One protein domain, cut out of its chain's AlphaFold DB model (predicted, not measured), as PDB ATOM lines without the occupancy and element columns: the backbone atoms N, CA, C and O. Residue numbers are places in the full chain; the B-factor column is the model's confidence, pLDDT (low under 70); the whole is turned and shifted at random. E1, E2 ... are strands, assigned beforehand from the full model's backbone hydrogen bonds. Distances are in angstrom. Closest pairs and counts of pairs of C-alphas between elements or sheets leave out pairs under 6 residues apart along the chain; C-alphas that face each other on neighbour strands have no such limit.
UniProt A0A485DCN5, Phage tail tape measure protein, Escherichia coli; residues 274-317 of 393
ATOM      1  N   GLY A 274     -50.889 -24.140 -55.603       59.62
ATOM      2  CA  GLY A 274     -50.608 -22.944 -54.790       59.62
ATOM      3  C   GLY A 274     -49.171 -22.850 -54.239       59.62
ATOM      4  O   GLY A 274     -48.432 -23.831 -54.178       59.62
ATOM      5  N   GLY A 275     -48.744 -21.634 -53.887       63.69
ATOM      6  CA  GLY A 275     -47.398 -21.316 -53.393       63.69
ATOM      7  C   GLY A 275     -47.097 -19.818 -53.499       63.69
ATOM      8  O   GLY A 275     -47.710 -19.127 -54.309       63.69
ATOM      9  N   ILE A 276     -46.167 -19.315 -52.688       61.59
ATOM     10  CA  ILE A 276     -45.664 -17.930 -52.768       61.59
ATOM     11  C   ILE A 276     -44.247 -17.915 -53.340       61.59
ATOM     12  O   ILE A 276     -43.454 -18.826 -53.095       61.59
ATOM     13  N   PHE A 277     -43.913 -16.876 -54.102       63.38
ATOM     14  CA  PHE A 277     -42.549 -16.662 -54.580       63.38
ATOM     15  C   PHE A 277     -41.707 -16.009 -53.486       63.38
ATOM     16  O   PHE A 277     -41.942 -14.862 -53.116       63.38
ATOM     17  N   GLY A 278     -40.720 -16.747 -52.981       63.44
ATOM     18  CA  GLY A 278     -39.646 -16.210 -52.153       63.44
ATOM     19  C   GLY A 278     -38.415 -15.852 -52.988       63.44
ATOM     20  O   GLY A 278     -38.329 -16.164 -54.178       63.44
ATOM     21  N   LYS A 279     -37.419 -15.236 -52.342       55.88
ATOM     22  CA  LYS A 279     -36.161 -14.809 -52.983       55.88
ATOM     23  C   LYS A 279     -35.373 -15.933 -53.676       55.88
ATOM     24  O   LYS A 279     -34.642 -15.660 -54.620       55.88
ATOM     25  N   ASP A 280     -35.543 -17.180 -53.230       61.78
ATOM     26  CA  ASP A 280     -34.829 -18.357 -53.753       61.78
ATOM     27  C   ASP A 280     -35.724 -19.267 -54.615       61.78
ATOM     28  O   ASP A 280     -35.332 -20.379 -54.968       61.78
ATOM     29  N   GLY A 281     -36.938 -18.820 -54.949       66.12
ATOM     30  CA  GLY A 281     -37.904 -19.591 -55.723       66.12
ATOM     31  C   GLY A 281     -39.207 -19.856 -54.975       66.12
ATOM     32  O   GLY A 281     -39.594 -19.140 -54.054       66.12
ATOM     33  N   VAL A 282     -39.934 -20.869 -55.431       57.22
ATOM     34  CA  VAL A 282     -41.309 -21.141 -55.005       57.22
ATOM     35  C   VAL A 282     -41.304 -21.836 -53.652       57.22
ATOM     36  O   VAL A 282     -40.775 -22.940 -53.523       57.22
ATOM     37  N   ILE A 283     -41.949 -21.221 -52.665       66.50
ATOM     38  CA  ILE A 283     -42.177 -21.816 -51.352       66.50
ATOM     39  C   ILE A 283     -43.611 -22.373 -51.334       66.50
ATOM     40  O   ILE A 283     -44.564 -21.606 -51.524       66.50
ATOM     41  N   PRO A 284     -43.801 -23.691 -51.136       65.06
ATOM     42  CA  PRO A 284     -45.132 -24.278 -51.061       65.06
ATOM     43  C   PRO A 284     -45.851 -23.784 -49.801       65.06
ATOM     44  O   PRO A 284     -45.308 -23.863 -48.699       65.06
ATOM     45  N   LEU A 285     -47.082 -23.300 -49.966       70.56
ATOM     46  CA  LEU A 285     -47.950 -22.957 -48.843       70.56
ATOM     47  C   LEU A 285     -48.581 -24.240 -48.308       70.56
ATOM     48  O   LEU A 285     -49.244 -24.963 -49.054       70.56
ATOM     49  N   ARG A 286     -48.378 -24.541 -47.025       72.94
ATOM     50  CA  ARG A 286     -49.043 -25.684 -46.387       72.94
ATOM     51  C   ARG A 286     -50.375 -25.241 -45.798       72.94
ATOM     52  O   ARG A 286     -50.425 -24.306 -45.001       72.94
ATOM     53  N   ALA A 287     -51.417 -25.943 -46.215       71.62
ATOM     54  CA  ALA A 287     -52.770 -25.836 -45.707       71.62
ATOM     55  C   ALA A 287     -52.920 -26.635 -44.408       71.62
ATOM     56  O   ALA A 287     -52.483 -27.788 -44.331       71.62
ATOM     57  N   TYR A 288     -53.551 -26.032 -43.404       74.19
ATOM     58  CA  TYR A 288     -53.820 -26.662 -42.107       74.19
ATOM     59  C   TYR A 288     -55.312 -26.693 -41.767       74.19
ATOM     60  O   TYR A 288     -55.661 -26.863 -40.605       74.19
ATOM     61  N   GLN A 289     -56.187 -26.646 -42.778       71.50
ATOM     62  CA  GLN A 289     -57.654 -26.664 -42.638       71.50
ATOM     63  C   GLN A 289     -58.226 -27.683 -41.648       71.50
ATOM     64  O   GLN A 289     -59.287 -27.483 -41.063       71.50
ATOM     65  N   LYS A 290     -57.583 -28.852 -41.537       76.25
ATOM     66  CA  LYS A 290     -58.025 -29.966 -40.683       76.25
ATOM     67  C   LYS A 290     -57.252 -30.042 -39.362       76.25
ATOM     68  O   LYS A 290     -57.337 -31.049 -38.665       76.25
ATOM     69  N   GLY A 291     -56.497 -28.997 -39.033       76.44
ATOM     70  CA  GLY A 291     -55.517 -28.971 -37.957       76.44
ATOM     71  C   GLY A 291     -54.186 -29.622 -38.345       76.44
ATOM     72  O   GLY A 291     -54.091 -30.428 -39.273       76.44
ATOM     73  N   GLY A 292     -53.126 -29.266 -37.621       78.44
ATOM     74  CA  GLY A 292     -51.810 -29.881 -37.750       78.44
ATOM     75  C   GLY A 292     -50.730 -29.106 -37.002       78.44
ATOM     76  O   GLY A 292     -50.967 -28.012 -36.498       78.44
ATOM     77  N   ILE A 293     -49.541 -29.700 -36.913       82.06
ATOM     78  CA  ILE A 293     -48.390 -29.118 -36.218       82.06
ATOM     79  C   ILE A 293     -47.355 -28.707 -37.267       82.06
ATOM     80  O   ILE A 293     -47.022 -29.486 -38.166       82.06
ATOM     81  N   ALA A 294     -46.836 -27.487 -37.152       83.38
ATOM     82  CA  ALA A 294     -45.656 -27.055 -37.889       83.38
ATOM     83  C   ALA A 294     -44.404 -27.480 -37.107       83.38
ATOM     84  O   ALA A 294     -44.155 -26.993 -36.008       83.38
ATOM     85  N   ASN A 295     -43.627 -28.414 -37.657       84.12
ATOM     86  CA  ASN A 295     -42.414 -28.949 -37.025       84.12
ATOM     87  C   ASN A 295     -41.112 -28.303 -37.539       84.12
ATOM     88  O   ASN A 295     -40.021 -28.731 -37.171       84.12
ATOM     89  N   SER A 296     -41.215 -27.311 -38.425       81.81
ATOM     90  CA  SER A 296     -40.088 -26.567 -38.993       81.81
ATOM     91  C   SER A 296     -40.546 -25.170 -39.438       81.81
ATOM     92  O   SER A 296     -41.750 -24.972 -39.631       81.81
ATOM     93  N   PRO A 297     -39.629 -24.192 -39.591       79.44
ATOM     94  CA  PRO A 297     -39.963 -22.876 -40.128       79.44
ATOM     95  C   PRO A 297     -40.510 -23.004 -41.551       79.44
ATOM     96  O   PRO A 297     -39.824 -23.476 -42.456       79.44
ATOM     97  N   GLN A 298     -41.756 -22.599 -41.749       76.38
ATOM     98  CA  GLN A 298     -42.443 -22.681 -43.033       76.38
ATOM     99  C   GLN A 298     -43.549 -21.624 -43.092       76.38
ATOM    100  O   GLN A 298     -44.030 -21.168 -42.055       76.38
ATOM    101  N   LEU A 299     -43.972 -21.263 -44.303       76.94
ATOM    102  CA  LEU A 299     -45.108 -20.370 -44.528       76.94
ATOM    103  C   LEU A 299     -46.396 -21.193 -44.677       76.94
ATOM    104  O   LEU A 299     -46.456 -22.140 -45.465       76.94
ATOM    105  N   ALA A 300     -47.418 -20.838 -43.902       77.44
ATOM    106  CA  ALA A 300     -48.718 -21.503 -43.880       77.44
ATOM    107  C   ALA A 300     -49.848 -20.474 -43.997       77.44
ATOM    108  O   ALA A 300     -49.704 -19.340 -43.539       77.44
ATOM    109  N   LEU A 301     -50.957 -20.878 -44.618       75.06
ATOM    110  CA  LEU A 301     -52.158 -20.055 -44.718       75.06
ATOM    111  C   LEU A 301     -53.016 -20.257 -43.464       75.06
ATOM    112  O   LEU A 301     -53.316 -21.387 -43.089       75.06
ATOM    113  N   PHE A 302     -53.385 -19.153 -42.819       72.06
ATOM    114  CA  PHE A 302     -54.244 -19.128 -41.637       72.06
ATOM    115  C   PHE A 302     -55.713 -18.943 -42.042       72.06
ATOM    116  O   PHE A 302     -56.000 -18.128 -42.920       72.06
ATOM    117  N   GLY A 303     -56.637 -19.653 -41.385       67.50
ATOM    118  CA  GLY A 303     -58.074 -19.394 -41.520       67.50
ATOM    119  C   GLY A 303     -58.718 -19.939 -42.798       67.50
ATOM    120  O   GLY A 303     -59.699 -19.375 -43.274       67.50
ATOM    121  N   GLU A 304     -58.186 -21.020 -43.378       69.94
ATOM    122  CA  GLU A 304     -58.839 -21.684 -44.520       69.94
ATOM    123  C   GLU A 304     -60.016 -22.594 -44.079       69.94
ATOM    124  O   GLU A 304     -60.859 -22.987 -44.892       69.94
ATOM    125  N   GLY A 305     -60.070 -22.960 -42.791       68.19
ATOM    126  CA  GLY A 305     -61.144 -23.748 -42.190       68.19
ATOM    127  C   GLY A 305     -62.426 -22.949 -41.945       68.19
ATOM    128  O   GLY A 305     -62.421 -21.729 -41.823       68.19
ATOM    129  N   SER A 306     -63.559 -23.647 -41.826       77.56
ATOM    130  CA  SER A 306     -64.852 -23.032 -41.472       77.56
ATOM    131  C   SER A 306     -65.007 -22.745 -39.973       77.56
ATOM    132  O   SER A 306     -66.083 -22.343 -39.534       77.56
ATOM    133  N   MET A 307     -63.979 -23.032 -39.173       79.25
ATOM    134  CA  MET A 307     -63.966 -22.844 -37.724       79.25
ATOM    135  C   MET A 307     -62.864 -21.861 -37.336       79.25
ATOM    136  O   MET A 307     -61.894 -21.686 -38.066       79.25
ATOM    137  N   ASN A 308     -63.002 -21.245 -36.164       78.81
ATOM    138  CA  ASN A 308     -61.960 -20.382 -35.618       78.81
ATOM    139  C   ASN A 308     -60.730 -21.230 -35.256       78.81
ATOM    140  O   ASN A 308     -60.828 -22.150 -34.442       78.81
ATOM    141  N   GLU A 309     -59.581 -20.906 -35.841       79.50
ATOM    142  CA  GLU A 309     -58.301 -21.578 -35.604       79.50
ATOM    143  C   GLU A 309     -57.388 -20.696 -34.737       79.50
ATOM    144  O   GLU A 309     -57.410 -19.469 -34.842       79.50
ATOM    145  N   ALA A 310     -56.571 -21.312 -33.877       80.06
ATOM    146  CA  ALA A 310     -55.594 -20.617 -33.039       80.06
ATOM    147  C   ALA A 310     -54.194 -21.201 -33.254       80.06
ATOM    148  O   ALA A 310     -54.009 -22.418 -33.220       80.06
ATOM    149  N   TYR A 311     -53.202 -20.327 -33.435       81.50
ATOM    150  CA  TYR A 311     -51.796 -20.715 -33.479       81.50
ATOM    151  C   TYR A 311     -51.187 -20.595 -32.084       81.50
ATOM    152  O   TYR A 311     -51.046 -19.497 -31.545       81.50
ATOM    153  N   VAL A 312     -50.829 -21.737 -31.503       83.00
ATOM    154  CA  VAL A 312     -50.194 -21.804 -30.188       83.00
ATOM    155  C   VAL A 312     -48.739 -22.215 -30.389       83.00
ATOM    156  O   VAL A 312     -48.495 -23.282 -30.951       83.00
ATOM    157  N   PRO A 313     -47.758 -21.408 -29.956       82.88
ATOM    158  CA  PRO A 313     -46.371 -21.837 -29.968       82.88
ATOM    159  C   PRO A 313     -46.172 -22.959 -28.943       82.88
ATOM    160  O   PRO A 313     -46.639 -22.861 -27.810       82.88
ATOM    161  N   LEU A 314     -45.446 -24.009 -29.332       82.56
ATOM    162  CA  LEU A 314     -44.988 -25.056 -28.417       82.56
ATOM    163  C   LEU A 314     -43.472 -24.904 -28.203       82.56
ATOM    164  O   LEU A 314     -42.709 -25.378 -29.044       82.56
ATOM    165  N   PRO A 315     -43.010 -24.283 -27.099       77.12
ATOM    166  CA  PRO A 315     -41.579 -24.145 -26.805       77.12
ATOM    167  C   PRO A 315     -40.843 -25.486 -26.684       77.12
ATOM    168  O   PRO A 315     -39.655 -25.565 -26.979       77.12
ATOM    169  N   ASP A 316     -41.546 -26.539 -26.264       78.94
ATOM    170  CA  ASP A 316     -41.021 -27.897 -26.097       78.94
ATOM    171  C   ASP A 316     -41.537 -28.887 -27.161       78.94
ATOM    172  O   ASP A 316     -41.209 -30.074 -27.119       78.94
ATOM    173  N   GLY A 317     -42.358 -28.413 -28.110       74.81
ATOM    174  CA  GLY A 317     -42.975 -29.218 -29.168       74.81
ATOM    175  C   GLY A 317     -43.906 -30.337 -28.687       74.81
ATOM    176  O   GLY A 317     -44.294 -31.170 -29.507       74.81
TER     177      GLY A 317
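What this domain is: This is residues 274 to 317 of the 393 residues of the protein "Phage tail tape measure protein" of Escherichia coli (UniProt A0A485DCN5). With little regular structure, this is a flat, loose piece: a small two-strand hairpin, E1 and E2, at one end, and a long winding stretch, residues 284 to 317. That stretch makes a wide loop, closed where residues 286 to 287 pair in parallel with 300 to 301, then folds back and runs on to Gly 317. The printed part has 44 residues, with no named helix and two antiparallel strands, E1 then E2. The class is all strand, though named elements hold only 6 residues. The radius of gyration of the C-alphas is 12.0 A and the spans are 30 by 29 by 11 A.

How they stand to each other: E1, residues 276 to 278, and E2, residues 281 to 283, form a hairpin with a tight link. Their directions stand at 131 degrees. C-alphas 277 and 282 face each other at 4.7 A. Within hydrogen-bond range are N 276 and O 283, 3.0 A, and N 278 and O 281, 2.9 A.

Where its parts are: E1 begins at C-alpha 276 (-45.664, -17.930, -52.768) and measures 6.3 A. E2 measures 6.5 A and ends at C-alpha 283 (-42.177, -21.816, -51.352).

The domain as a whole: The C-alphas farthest apart, of Asp 280 and Met 307, are 33.6 A apart. The printed part has no cut. Its mean pLDDT is 73.3, with residues 274 to 284 and 303 to 305 under 70.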